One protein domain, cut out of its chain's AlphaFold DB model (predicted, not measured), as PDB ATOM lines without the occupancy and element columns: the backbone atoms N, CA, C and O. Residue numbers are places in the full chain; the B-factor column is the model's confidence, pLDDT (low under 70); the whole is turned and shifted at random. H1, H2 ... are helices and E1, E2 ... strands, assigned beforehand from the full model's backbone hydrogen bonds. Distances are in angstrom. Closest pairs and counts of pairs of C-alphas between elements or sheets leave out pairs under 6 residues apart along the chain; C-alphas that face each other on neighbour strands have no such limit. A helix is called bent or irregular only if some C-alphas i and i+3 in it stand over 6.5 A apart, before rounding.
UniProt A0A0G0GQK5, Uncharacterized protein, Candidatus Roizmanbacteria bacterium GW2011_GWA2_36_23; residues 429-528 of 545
ATOM      1  N   TYR A 429     140.992 124.391 175.970       97.06
ATOM      2  CA  TYR A 429     141.100 124.176 174.535       97.06
ATOM      3  C   TYR A 429     140.877 125.489 173.787       97.06
ATOM      4  O   TYR A 429     139.818 126.116 173.894       97.06
ATOM      5  N   MET A 430     141.868 125.908 173.007       96.50
ATOM      6  CA  MET A 430     141.852 127.180 172.281       96.50
ATOM      7  C   MET A 430     141.269 127.050 170.876       96.50
ATOM      8  O   MET A 430     140.918 128.064 170.273       96.50
ATOM      9  N   GLY A 431     141.128 125.834 170.345       94.69
ATOM     10  CA  GLY A 431     140.717 125.606 168.961       94.69
ATOM     11  C   GLY A 431     141.848 125.283 168.009       94.69
ATOM     12  O   GLY A 431     143.015 125.144 168.378       94.69
ATOM     13  N   LYS A 432     141.471 125.224 166.735       94.50
ATOM     14  CA  LYS A 432     142.390 125.164 165.602       94.50
ATOM     15  C   LYS A 432     142.958 126.545 165.301       94.50
ATOM     16  O   LYS A 432     142.216 127.483 164.997       94.50
ATOM     17  N   ILE A 433     144.278 126.665 165.367       92.69
ATOM     18  CA  ILE A 433     145.016 127.891 165.070       92.69
ATOM     19  C   ILE A 433     145.878 127.663 163.824       92.69
ATOM     20  O   ILE A 433     146.630 126.686 163.783       92.69
ATOM     21  N   PRO A 434     145.817 128.538 162.802       92.31
ATOM     22  CA  PRO A 434     146.639 128.404 161.609       92.31
ATOM     23  C   PRO A 434     148.125 128.427 161.950       92.31
ATOM     24  O   PRO A 434     148.573 129.258 162.743       92.31
ATOM     25  N   GLN A 435     148.916 127.611 161.260       90.56
ATOM     26  CA  GLN A 435     150.369 127.568 161.415       90.56
ATOM     27  C   GLN A 435     151.007 128.953 161.301       90.56
ATOM     28  O   GLN A 435     151.899 129.283 162.072       90.56
ATOM     29  N   LYS A 436     150.538 129.782 160.362       88.69
ATOM     30  CA  LYS A 436     151.038 131.153 160.177       88.69
ATOM     31  C   LYS A 436     150.800 132.055 161.393       88.69
ATOM     32  O   LYS A 436     151.612 132.933 161.647       88.69
ATOM     33  N   GLU A 437     149.685 131.874 162.109       89.12
ATOM     34  CA  GLU A 437     149.378 132.650 163.318       89.12
ATOM     35  C   GLU A 437     150.319 132.198 164.435       89.12
ATOM     36  O   GLU A 437     150.986 133.025 165.047       89.12
ATOM     37  N   LEU A 438     150.476 130.883 164.603       87.00
ATOM     38  CA  LEU A 438     151.366 130.309 165.609       87.00
ATOM     39  C   LEU A 438     152.852 130.631 165.357       87.00
ATOM     40  O   LEU A 438     153.588 130.931 166.294       87.00
ATOM     41  N   ALA A 439     153.293 130.641 164.098       86.06
ATOM     42  CA  ALA A 439     154.663 130.987 163.718       86.06
ATOM     43  C   ALA A 439     155.025 132.446 164.047       86.06
ATOM     44  O   ALA A 439     156.186 132.741 164.317       86.06
ATOM     45  N   ASN A 440     154.046 133.359 164.078       85.44
ATOM     46  CA  ASN A 440     154.289 134.740 164.505       85.44
ATOM     47  C   ASN A 440     154.562 134.839 166.012       85.44
ATOM     48  O   ASN A 440     155.297 135.726 166.442       85.44
ATOM     49  N   LEU A 441     153.993 133.926 166.805       83.50
ATOM     50  CA  LEU A 441     154.203 133.861 168.254       83.50
ATOM     51  C   LEU A 441     155.567 133.261 168.609       83.50
ATOM     52  O   LEU A 441     156.156 133.593 169.640       83.50
ATOM     53  N   ILE A 442     156.077 132.393 167.733       83.00
ATOM     54  CA  ILE A 442     157.308 131.631 167.928       83.00
ATOM     55  C   ILE A 442     158.183 131.792 166.669       83.00
ATOM     56  O   ILE A 442     158.274 130.881 165.852       83.00
ATOM     57  N   PRO A 443     158.836 132.940 166.441       69.62
ATOM     58  CA  PRO A 443     159.614 133.136 165.213       69.62
ATOM     59  C   PRO A 443     160.820 132.184 165.095       69.62
ATOM     60  O   PRO A 443     161.243 131.880 163.981       69.62
ATOM     61  N   ASP A 444     161.307 131.633 166.212       68.69
ATOM     62  CA  ASP A 444     162.376 130.620 166.245       68.69
ATOM     63  C   ASP A 444     161.876 129.186 165.948       68.69
ATOM     64  O   ASP A 444     162.643 128.227 166.024       68.69
ATOM     65  N   PHE A 445     160.599 129.013 165.581       64.00
ATOM     66  CA  PHE A 445     159.955 127.712 165.325       64.00
ATOM     67  C   PHE A 445     160.555 126.925 164.140       64.00
ATOM     68  O   PHE A 445     160.185 125.780 163.898       64.00
ATOM     69  N   LEU A 446     161.488 127.529 163.399       54.41
ATOM     70  CA  LEU A 446     162.102 126.980 162.187       54.41
ATOM     71  C   LEU A 446     163.511 126.394 162.391       54.41
ATOM     72  O   LEU A 446     164.206 126.167 161.403       54.41
ATOM     73  N   VAL A 447     163.958 126.152 163.627       53.56
ATOM     74  CA  VAL A 447     165.314 125.630 163.885       53.56
ATOM     75  C   VAL A 447     165.255 124.180 164.379       53.56
ATOM     76  O   VAL A 447     164.477 123.876 165.279       53.56
ATOM     77  N   ASP A 448     166.089 123.316 163.786       56.41
ATOM     78  CA  ASP A 448     166.182 121.836 163.831       56.41
ATOM     79  C   ASP A 448     166.290 121.138 165.221       56.41
ATOM     80  O   ASP A 448     166.929 120.095 165.362       56.41
ATOM     81  N   ASN A 449     165.669 121.661 166.278       62.81
ATOM     82  CA  ASN A 449     165.794 121.169 167.652       62.81
ATOM     83  C   ASN A 449     164.613 120.276 168.061       62.81
ATOM     84  O   ASN A 449     163.844 120.621 168.965       62.81
ATOM     85  N   VAL A 450     164.467 119.119 167.407       71.88
ATOM     86  CA  VAL A 450     163.541 118.070 167.867       71.88
ATOM     87  C   VAL A 450     164.022 117.554 169.226       71.88
ATOM     88  O   VAL A 450     165.143 117.062 169.351       71.88
ATOM     89  N   LYS A 451     163.180 117.685 170.251       76.75
ATOM     90  CA  LYS A 451     163.370 117.094 171.579       76.75
ATOM     91  C   LYS A 451     162.519 115.836 171.702       76.75
ATOM     92  O   LYS A 451     161.531 115.682 170.994       76.75
ATOM     93  N   GLU A 452     162.870 114.958 172.631       74.12
ATOM     94  CA  GLU A 452     162.055 113.796 172.989       74.12
ATOM     95  C   GLU A 452     161.403 114.018 174.352       74.12
ATOM     96  O   GLU A 452     162.067 114.414 175.313       74.12
ATOM     97  N   TYR A 453     160.092 113.791 174.436       71.62
ATOM     98  CA  TYR A 453     159.353 113.821 175.691       71.62
ATOM     99  C   TYR A 453     159.216 112.404 176.236       71.62
ATOM    100  O   TYR A 453     158.563 111.567 175.612       71.62
ATOM    101  N   ASN A 454     159.817 112.153 177.397       70.50
ATOM    102  CA  ASN A 454     159.750 110.882 178.113       70.50
ATOM    103  C   ASN A 454     159.036 111.092 179.449       70.50
ATOM    104  O   ASN A 454     159.309 112.078 180.132       70.50
ATOM    105  N   ILE A 455     158.176 110.152 179.849       74.75
ATOM    106  CA  ILE A 455     157.613 110.133 181.204       74.75
ATOM    107  C   ILE A 455     158.652 109.466 182.119       74.75
ATOM    108  O   ILE A 455     158.912 108.274 181.929       74.75
ATOM    109  N   PRO A 456     159.257 110.189 183.087       70.94
ATOM    110  CA  PRO A 456     160.408 109.696 183.853       70.94
ATOM    111  C   PRO A 456     160.191 108.327 184.515       70.94
ATOM    112  O   PRO A 456     161.107 107.508 184.537       70.94
ATOM    113  N   ASP A 457     158.965 108.057 184.970       72.75
ATOM    114  CA  ASP A 457     158.609 106.846 185.718       72.75
ATOM    115  C   ASP A 457     157.788 105.827 184.905       72.75
ATOM    116  O   ASP A 457     157.329 104.818 185.442       72.75
ATOM    117  N   GLN A 458     157.602 106.053 183.598       68.88
ATOM    118  CA  GLN A 458     156.910 105.120 182.697       68.88
ATOM    119  C   GLN A 458     157.718 104.880 181.414       68.88
ATOM    120  O   GLN A 458     157.275 105.237 180.322       68.88
ATOM    121  N   PRO A 459     158.889 104.217 181.505       67.06
ATOM    122  CA  PRO A 459     159.762 103.978 180.353       67.06
ATOM    123  C   PRO A 459     159.140 103.062 179.284       67.06
ATOM    124  O   PRO A 459     159.704 102.902 178.206       67.06
ATOM    125  N   SER A 460     158.002 102.424 179.576       73.12
ATOM    126  CA  SER A 460     157.246 101.622 178.614       73.12
ATOM    127  C   SER A 460     156.433 102.459 177.622       73.12
ATOM    128  O   SER A 460     156.024 101.918 176.593       73.12
ATOM    129  N   LEU A 461     156.179 103.740 177.906       72.44
ATOM    130  CA  LEU A 461     155.523 104.632 176.955       72.44
ATOM    131  C   LEU A 461     156.555 105.173 175.955       72.44
ATOM    132  O   LEU A 461     157.635 105.600 176.365       72.44
ATOM    133  N   PRO A 462     156.263 105.135 174.643       77.31
ATOM    134  CA  PRO A 462     157.193 105.613 173.632       77.31
ATOM    135  C   PRO A 462     157.428 107.114 173.790       77.31
ATOM    136  O   PRO A 462     156.480 107.869 173.982       77.31
ATOM    137  N   ALA A 463     158.678 107.552 173.652       81.06
ATOM    138  CA  ALA A 463     159.002 108.971 173.633       81.06
ATOM    139  C   ALA A 463     158.186 109.697 172.551       81.06
ATOM    140  O   ALA A 463     158.095 109.214 171.418       81.06
ATOM    141  N   ILE A 464     157.623 110.864 172.871       80.75
ATOM    142  CA  ILE A 464     156.988 111.715 171.859       80.75
ATOM    143  C   ILE A 464     158.026 112.728 171.384       80.75
ATOM    144  O   ILE A 464     158.403 113.606 172.163       80.75
ATOM    145  N   PRO A 465     158.507 112.649 170.135       80.50
ATOM    146  CA  PRO A 465     159.334 113.705 169.585       80.50
ATOM    147  C   PRO A 465     158.487 114.966 169.394       80.50
ATOM    148  O   PRO A 465     157.383 114.912 168.845       80.50
ATOM    149  N   TYR A 466     158.997 116.107 169.842       82.25
ATOM    150  CA  TYR A 466     158.315 117.392 169.766       82.25
ATOM    151  C   TYR A 466     159.295 118.529 169.487       82.25
ATOM    152  O   TYR A 466     160.474 118.478 169.840       82.25
ATOM    153  N   LEU A 467     158.790 119.581 168.856       80.50
ATOM    154  CA  LEU A 467     159.478 120.863 168.778       80.50
ATOM    155  C   LEU A 467     159.037 121.723 169.947       80.50
ATOM    156  O   LEU A 467     157.849 121.768 170.262       80.50
ATOM    157  N   SER A 468     159.985 122.424 170.564       82.75
ATOM    158  CA  SER A 468     159.693 123.379 171.630       82.75
ATOM    159  C   SER A 468     160.267 124.746 171.308       82.75
ATOM    160  O   SER A 468     161.429 124.824 170.906       82.75
ATOM    161  N   GLY A 469     159.502 125.801 171.562       80.50
ATOM    162  CA  GLY A 469     159.973 127.181 171.469       80.50
ATOM    163  C   GLY A 469     159.378 128.039 172.577       80.50
ATOM    164  O   GLY A 469     158.291 127.741 173.076       80.50
ATOM    165  N   ASN A 470     160.096 129.090 172.967       83.88
ATOM    166  CA  ASN A 470     159.554 130.102 173.869       83.88
ATOM    167  C   ASN A 470     158.707 131.089 173.064       83.88
ATOM    168  O   ASN A 470     159.082 131.456 171.948       83.88
ATOM    169  N   ILE A 471     157.600 131.552 173.639       82.31
ATOM    170  CA  ILE A 471     156.832 132.642 173.034       82.31
ATOM    171  C   ILE A 471     157.541 133.963 173.336       82.31
ATOM    172  O   ILE A 471     157.855 134.284 174.489       82.31
ATOM    173  N   ASN A 472     157.803 134.750 172.295       77.31
ATOM    174  CA  ASN A 472     158.568 135.983 172.433       77.31
ATOM    175  C   ASN A 472     157.876 136.991 173.358       77.31
ATOM    176  O   ASN A 472     156.757 137.433 173.114       77.31
ATOM    177  N   GLY A 473     158.577 137.400 174.419       81.56
ATOM    178  CA  GLY A 473     158.058 138.365 175.389       81.56
ATOM    179  C   GLY A 473     157.082 137.781 176.416       81.56
ATOM    180  O   GLY A 473     156.318 138.553 176.997       81.56
ATOM    181  N   PHE A 474     157.105 136.461 176.637       80.88
ATOM    182  CA  PHE A 474     156.279 135.750 177.629       80.88
ATOM    183  C   PHE A 474     157.093 134.986 178.688       80.88
ATOM    184  O   PHE A 474     156.578 134.098 179.366       80.88
ATOM    185  N   GLY A 475     158.378 135.311 178.851       84.00
ATOM    186  CA  GLY A 475     159.232 134.661 179.845       84.00
ATOM    187  C   GLY A 475     159.350 133.152 179.603       84.00
ATOM    188  O   GLY A 475     159.977 132.738 178.634       84.00
ATOM    189  N   ASN A 476     158.745 132.354 180.488       83.31
ATOM    190  CA  ASN A 476     158.846 130.890 180.514       83.31
ATOM    191  C   ASN A 476     157.699 130.161 179.783       83.31
ATOM    192  O   ASN A 476     157.580 128.945 179.926       83.31
ATOM    193  N   VAL A 477     156.846 130.867 179.032       86.06
ATOM    194  CA  VAL A 477     155.792 130.222 178.230       86.06
ATOM    195  C   VAL A 477     156.418 129.459 177.069       86.06
ATOM    196  O   VAL A 477     157.137 130.033 176.246       86.06
ATOM    197  N   GLN A 478     156.111 128.166 176.995       87.62
ATOM    198  CA  GLN A 478     156.628 127.258 175.977       87.62
ATOM    199  C   GLN A 478     155.498 126.714 175.115       87.62
ATOM    200  O   GLN A 478     154.408 126.446 175.612       87.62
ATOM    201  N   VAL A 479     155.779 126.491 173.836       89.00
ATOM    202  CA  VAL A 479     154.882 125.760 172.935       89.00
ATOM    203  C   VAL A 479     155.544 124.472 172.516       89.00
ATOM    204  O   VAL A 479     156.689 124.506 172.068       89.00
ATOM    205  N   TRP A 480     154.840 123.355 172.659       91.38
ATOM    206  CA  TRP A 480     155.295 122.021 172.291       91.38
ATOM    207  C   TRP A 480     154.426 121.479 171.158       91.38
ATOM    208  O   TRP A 480     153.210 121.381 171.301       91.38
ATOM    209  N   ILE A 481     155.039 121.124 170.027       88.56
ATOM    210  CA  ILE A 481     154.326 120.575 168.865       88.56
ATOM    211  C   ILE A 481     154.838 119.164 168.577       88.56
ATOM    212  O   ILE A 481     156.011 119.022 168.217       88.56
ATOM    213  N   PRO A 482     153.986 118.130 168.695       89.44
ATOM    214  CA  PRO A 482     154.337 116.765 168.331       89.44
ATOM    215  C   PRO A 482     154.829 116.659 166.881       89.44
ATOM    216  O   PRO A 482     154.250 117.230 165.955       89.44
ATOM    217  N   GLN A 483     155.889 115.888 166.647       86.88
ATOM    218  CA  GLN A 483     156.499 115.768 165.319       86.88
ATOM    219  C   GLN A 483     155.525 115.197 164.275       86.88
ATOM    220  O   GLN A 483     155.568 115.583 163.110       86.88
ATOM    221  N   ASN A 484     154.611 114.310 164.683       86.19
ATOM    222  CA  ASN A 484     153.617 113.688 163.800       86.19
ATOM    223  C   ASN A 484     152.551 114.666 163.272       86.19
ATOM    224  O   ASN A 484     151.785 114.302 162.376       86.19
ATOM    225  N   ILE A 485     152.471 115.881 163.824       89.06
ATOM    226  CA  ILE A 485     151.563 116.929 163.348       89.06
ATOM    227  C   ILE A 485     152.305 118.112 162.721       89.06
ATOM    228  O   ILE A 485     151.663 119.069 162.294       89.06
ATOM    229  N   PHE A 486     153.635 118.055 162.636       87.69
ATOM    230  CA  PHE A 486     154.442 119.128 162.073       87.69
ATOM    231  C   PHE A 486     154.111 119.385 160.597       87.69
ATOM    232  O   PHE A 486     153.928 118.457 159.810       87.69
ATOM    233  N   GLY A 487     154.057 120.665 160.221       85.75
ATOM    234  CA  GLY A 487     153.775 121.092 158.849       85.75
ATOM    235  C   GLY A 487     152.296 121.054 158.461       85.75
ATOM    236  O   GLY A 487     151.986 121.242 157.287       85.75
ATOM    237  N   ARG A 488     151.382 120.819 159.412       91.56
ATOM    238  CA  ARG A 488     149.945 121.019 159.181       91.56
ATOM    239  C   ARG A 488     149.628 122.504 159.025       91.56
ATOM    240  O   ARG A 488     150.231 123.339 159.694       91.56
ATOM    241  N   ASP A 489     148.619 122.803 158.210       92.12
ATOM    242  CA  ASP A 489     148.129 124.171 157.989       92.12
ATOM    243  C   ASP A 489     147.513 124.795 159.254       92.12
ATOM    244  O   ASP A 489     147.507 126.019 159.411       92.12
ATOM    245  N   GLU A 490     147.013 123.957 160.163       93.75
ATOM    246  CA  GLU A 490     146.426 124.332 161.446       93.75
ATOM    247  C   GLU A 490     146.819 123.339 162.549       93.75
ATOM    248  O   GLU A 490     147.003 122.144 162.301       93.75
ATOM    249  N   TYR A 491     146.917 123.845 163.776       94.50
ATOM    250  CA  TYR A 491     147.188 123.069 164.979       94.50
ATOM    251  C   TYR A 491     146.029 123.213 165.952       94.50
ATOM    252  O   TYR A 491     145.571 124.322 166.216       94.50
ATOM    253  N   GLU A 492     145.570 122.097 166.504       95.62
ATOM    254  CA  GLU A 492     144.709 122.106 167.681       95.62
ATOM    255  C   GLU A 492     145.555 122.459 168.901       95.62
ATOM    256  O   GLU A 492     146.579 121.810 169.125       95.62
ATOM    257  N   ILE A 493     145.155 123.490 169.648       96.12
ATOM    258  CA  ILE A 493     145.943 124.017 170.765       96.12
ATOM    259  C   ILE A 493     145.202 123.855 172.089       96.12
ATOM    260  O   ILE A 493     144.080 124.342 172.222       96.12
ATOM    261  N   ASP A 494     145.884 123.275 173.073       96.88
ATOM    262  CA  ASP A 494     145.493 123.309 174.484       96.88
ATOM    263  C   ASP A 494     146.462 124.169 175.291       96.88
ATOM    264  O   ASP A 494     147.684 124.051 175.155       96.88
ATOM    265  N   VAL A 495     145.915 125.035 176.149       96.69
ATOM    266  CA  VAL A 495     146.706 125.797 177.121       96.69
ATOM    267  C   VAL A 495     146.658 125.085 178.465       96.69
ATOM    268  O   VAL A 495     145.597 124.954 179.080       96.69
ATOM    269  N   VAL A 496     147.827 124.649 178.924       96.12
ATOM    270  CA  VAL A 496     147.991 123.829 180.130       96.12
ATOM    271  C   VAL A 496     148.637 124.642 181.263       96.12
ATOM    272  O   VAL A 496     149.611 125.359 181.014       96.12
ATOM    273  N   PRO A 497     148.121 124.541 182.503       93.19
ATOM    274  CA  PRO A 497     148.505 125.422 183.611       93.19
ATOM    275  C   PRO A 497     149.801 125.017 184.333       93.19
ATOM    276  O   PRO A 497     150.496 125.862 184.897       93.19
ATOM    277  N   ILE A 498     150.122 123.718 184.371       90.12
ATOM    278  CA  ILE A 498     151.220 123.176 185.183       90.12
ATOM    279  C   ILE A 498     152.021 122.158 184.363       90.12
ATOM    280  O   ILE A 498     151.480 121.181 183.852       90.12
ATOM    281  N   GLY A 499     153.331 122.391 184.240       81.50
ATOM    282  CA  GLY A 499     154.237 121.572 183.429       81.50
ATOM    283  C   GLY A 499     154.644 120.244 184.077       81.50
ATOM    284  O   GLY A 499     155.315 119.440 183.434       81.50
ATOM    285  N   THR A 500     154.269 120.018 185.342       87.81
ATOM    286  CA  THR A 500     154.539 118.782 186.098       87.81
ATOM    287  C   THR A 500     153.520 117.679 185.831       87.81
ATOM    288  O   THR A 500     153.799 116.531 186.168       87.81
ATOM    289  N   ASN A 501     152.402 117.983 185.161       91.19
ATOM    290  CA  ASN A 501     151.376 117.008 184.785       91.19
ATOM    291  C   ASN A 501     151.807 116.183 183.560       91.19
ATOM    292  O   ASN A 501     151.252 116.303 182.467       91.19
ATOM    293  N   VAL A 502     152.877 115.403 183.714       91.88
ATOM    294  CA  VAL A 502     153.589 114.761 182.604       91.88
ATOM    295  C   VAL A 502     152.749 113.746 181.829       91.88
ATOM    296  O   VAL A 502     152.888 113.637 180.609       91.88
ATOM    297  N   VAL A 503     151.859 113.021 182.504       92.06
ATOM    298  CA  VAL A 503     150.936 112.069 181.886       92.06
ATOM    299  C   VAL A 503     149.865 112.823 181.107       92.06
ATOM    300  O   VAL A 503     149.655 112.491 179.946       92.06
ATOM    301  N   SER A 504     149.245 113.859 181.676       93.88
ATOM    302  CA  SER A 504     148.286 114.729 180.976       93.88
ATOM    303  C   SER A 504     148.902 115.332 179.710       93.88
ATOM    304  O   SER A 504     148.372 115.159 178.610       93.88
ATOM    305  N   LEU A 505     150.097 115.921 179.826       93.38
ATOM    306  CA  LEU A 505     150.843 116.479 178.693       93.38
ATOM    307  C   LEU A 505     151.106 115.428 177.613       93.38
ATOM    308  O   LEU A 505     150.888 115.680 176.427       93.38
ATOM    309  N   TYR A 506     151.550 114.235 178.010       93.06
ATOM    310  CA  TYR A 506     151.757 113.122 177.091       93.06
ATOM    311  C   TYR A 506     150.455 112.713 176.392       93.06
ATOM    312  O   TYR A 506     150.448 112.526 175.175       93.06
ATOM    313  N   GLN A 507     149.349 112.591 177.132       93.81
ATOM    314  CA  GLN A 507     148.050 112.216 176.578       93.81
ATOM    315  C   GLN A 507     147.580 113.238 175.531       93.81
ATOM    316  O   GLN A 507     147.244 112.832 174.414       93.81
ATOM    317  N   LEU A 508     147.654 114.538 175.833       94.81
ATOM    318  CA  LEU A 508     147.311 115.619 174.902       94.81
ATOM    319  C   LEU A 508     148.232 115.636 173.667       94.81
ATOM    320  O   LEU A 508     147.774 115.733 172.531       94.81
ATOM    321  N   MET A 509     149.543 115.459 173.839       93.88
ATOM    322  CA  MET A 509     150.455 115.368 172.693       93.88
ATOM    323  C   MET A 509     150.169 114.129 171.832       93.88
ATOM    324  O   MET A 509     150.156 114.206 170.601       93.88
ATOM    325  N   SER A 510     149.876 112.988 172.459       91.19
ATOM    326  CA  SER A 510     149.542 111.740 171.764       91.19
ATOM    327  C   SER A 510     148.195 111.799 171.032       91.19
ATOM    328  O   SER A 510     147.970 111.029 170.094       91.19
ATOM    329  N   SER A 511     147.299 112.718 171.421       93.81
ATOM    330  CA  SER A 511     146.061 113.012 170.691       93.81
ATOM    331  C   SER A 511     146.289 113.882 169.451       93.81
ATOM    332  O   SER A 511     145.383 114.031 168.633       93.81
ATOM    333  N   GLY A 512     147.526 114.345 169.231       94.06
ATOM    334  CA  GLY A 512     147.918 115.116 168.057       94.06
ATOM    335  C   GLY A 512     147.691 116.612 168.226       94.06
ATOM    336  O   GLY A 512     147.368 117.284 167.243       94.06
ATOM    337  N   LYS A 513     147.863 117.123 169.447       95.38
ATOM    338  CA  LYS A 513     147.699 118.541 169.771       95.38
ATOM    339  C   LYS A 513     149.011 119.234 170.053       95.38
ATOM    340  O   LYS A 513     149.954 118.633 170.564       95.38
ATOM    341  N   ALA A 514     149.041 120.519 169.733       95.06
ATOM    342  CA  ALA A 514     150.068 121.418 170.213       95.06
ATOM    343  C   ALA A 514     149.700 121.893 171.621       95.06
ATOM    344  O   ALA A 514     148.549 122.219 171.908       95.06
ATOM    345  N   ILE A 515     150.696 121.945 172.493       95.56
ATOM    346  CA  ILE A 515     150.528 122.332 173.886       95.56
ATOM    347  C   ILE A 515     151.167 123.688 174.091       95.56
ATOM    348  O   ILE A 515     152.313 123.893 173.701       95.56
ATOM    349  N   VAL A 516     150.450 124.603 174.727       94.69
ATOM    350  CA  VAL A 516     150.994 125.882 175.171       94.69
ATOM    351  C   VAL A 516     151.024 125.878 176.691       94.69
ATOM    352  O   VAL A 516     149.990 125.893 177.353       94.69
ATOM    353  N   PHE A 517     152.222 125.850 177.257       93.12
ATOM    354  CA  PHE A 517     152.414 125.865 178.696       93.12
ATOM    355  C   PHE A 517     152.327 127.293 179.244       93.12
ATOM    356  O   PHE A 517     153.215 128.110 178.991       93.12
ATOM    357  N   ALA A 518     151.280 127.572 180.021       93.38
ATOM    358  CA  ALA A 518     151.112 128.812 180.766       93.38
ATOM    359  C   ALA A 518     151.403 128.538 182.250       93.38
ATOM    360  O   ALA A 518     150.561 127.925 182.900       93.38
ATOM    361  N   PRO A 519     152.561 128.947 182.803       92.19
ATOM    362  CA  PRO A 519     152.908 128.653 184.191       92.19
ATOM    363  C   PRO A 519     151.973 129.398 185.154       92.19
ATOM    364  O   PRO A 519     152.140 130.594 185.373       92.19
ATOM    365  N   LEU A 520     150.997 128.684 185.715       95.88
ATOM    366  CA  LEU A 520     149.972 129.203 186.629       95.88
ATOM    367  C   LEU A 520     150.148 128.643 188.053       95.88
ATOM    368  O   LEU A 520     149.167 128.311 188.714       95.88
ATOM    369  N   TYR A 521     151.389 128.475 188.517       95.81
ATOM    370  CA  TYR A 521     151.708 127.768 189.763       95.81
ATOM    371  C   TYR A 521     151.099 128.414 191.010       95.81
ATOM    372  O   TYR A 521     150.658 127.717 191.920       95.81
ATOM    373  N   GLU A 522     151.089 129.740 191.078       97.12
ATOM    374  CA  GLU A 522     150.495 130.467 192.193       97.12
ATOM    375  C   GLU A 522     148.988 130.651 191.987       97.12
ATOM    376  O   GLU A 522     148.218 130.499 192.940       97.12
ATOM    377  N   CYS A 523     148.540 130.887 190.749       97.06
ATOM    378  CA  CYS A 523     147.118 131.010 190.412       97.06
ATOM    379  C   CYS A 523     146.308 129.727 190.671       97.06
ATOM    380  O   CYS A 523     145.104 129.812 190.925       97.06
ATOM    381  N   THR A 524     146.941 128.551 190.652       95.69
ATOM    382  CA  THR A 524     146.267 127.259 190.866       95.69
ATOM    383  C   THR A 524     146.029 126.902 192.331       95.69
ATOM    384  O   THR A 524     145.277 125.977 192.639       95.69
ATOM    385  N   ARG A 525     146.589 127.664 193.276       95.31
ATOM    386  CA  ARG A 525     146.479 127.356 194.713       95.31
ATOM    387  C   ARG A 525     145.071 127.526 195.308       95.31
ATOM    388  O   ARG A 525     144.855 127.155 196.462       95.31
ATOM    389  N   GLY A 526     144.110 128.049 194.545       90.94
ATOM    390  CA  GLY A 526     142.698 128.203 194.921       90.94
ATOM    391  C   GLY A 526     141.743 127.151 194.332       90.94
ATOM    392  O   GLY A 526     140.594 127.472 194.058       90.94
ATOM    393  N   TYR A 527     142.191 125.907 194.129       92.00
ATOM    394  CA  TYR A 527     141.366 124.806 193.589       92.00
ATOM    395  C   TYR A 527     140.845 124.990 192.148       92.00
ATOM    396  O   TYR A 527     139.861 124.362 191.771       92.00
ATOM    397  N   GLY A 528     141.513 125.786 191.311       94.06
ATOM    398  CA  GLY A 528     141.139 125.940 189.901       94.06
ATOM    399  C   GLY A 528     142.321 126.331 189.028       94.06
ATOM    400  O   GLY A 528     143.300 126.872 189.532       94.06
TER     401      GLY A 528
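What this domain is: This is residues 429 to 528 of the 545 residues of an uncharacterized protein of Candidatus Roizmanbacteria bacterium GW2011_GWA2_36_23 (UniProt A0A0G0GQK5). One strongly twisted sheet of six strands makes the body, with the helix H2 over one face and the short helix H1 on the opposite face, beside the strands near one end of E5. The meander E2, E3, E4, each strand the antiparallel neighbour of the one before, makes one part of the sheet, and after E6 a short tail leads away from it to H3. The printed part has 100 residues with three named helices and six named strands, in the order E1, H1, E2, E3, E4, E5, H2, E6, H3; across the sheet the strands run E1, E5, E6, E4, E3, E2, mixed in direction, and the class is mixed, helices and strands. The whole is compact, with a radius of gyration of the C-alphas of 13.5 A and spans of 35 by 33 by 22 A.

Where its parts are: In the sheet, E1 is residues 429 to 434, 14.7 A long, beginning at C-alpha 429 (141.100, 124.176, 174.535). E5 is residues 490 to 496, 18.8 A, and E6 residues 514 to 517, 9.9 A. E4 is residues 478 to 482, 13.2 A, E3 residues 464 to 470, 18.7 A, and E2 residues 450 to 453, 9.8 A. H2 is residues 502 to 510, 12.0 A, from C-alpha 502 (153.589, 114.761, 182.604). H1 is residues 435 to 441, 10.1 A. H3 is residues 523 to 526, 6.9 A, ending at C-alpha 526 (142.698, 128.203, 194.921), and is only just irregular, C-alphas 523 and 526 being 6.9 A apart.

How they stand to each other: E5 and E6 are parallel at 30 degrees, with N 514 and O 492 2.8 A apart, within hydrogen-bond range; E5, H2 and E6 form a strand-helix-strand unit, two parallel neighbour strands with a helix between, whose crossover is right-handed. E1 is antiparallel to E5, with N 430 and O 493 at 2.8 A. E6 and E4 are antiparallel, with N 515 and O 480 at 2.8 A. The hairpin E3 and E4 has N 467 and O 481 at 2.9 A, and the hairpin E2 and E3 has N 451 and O 466 at 2.8 A. H2 is on the sheet at a height of 7.2 A, only just over E4 with 3 of its C-alphas, and at 38 degrees on the local plane it runs slantwise to the strands; its closest C-alphas to E4 are those of Met 509 and Pro 482, 6.0 A. H1, on the opposite face, is over none of the strands; its closest C-alphas to E5 are those of Gln 435 and Glu 490, 5.1 A. H3 is not on the sheet. In H2 every O i to N i+4 pair is within hydrogen-bond range, in H1 2 of 3, and H3 is too short for one.

The domain as a whole: The C-alphas farthest apart are those of Asp 448 and Gly 526, 39.5 A. The printed part has no cut and no long link. The mean pLDDT of the printed part is 85.8, and residues 443 to 449 and 458 to 459 are under 70.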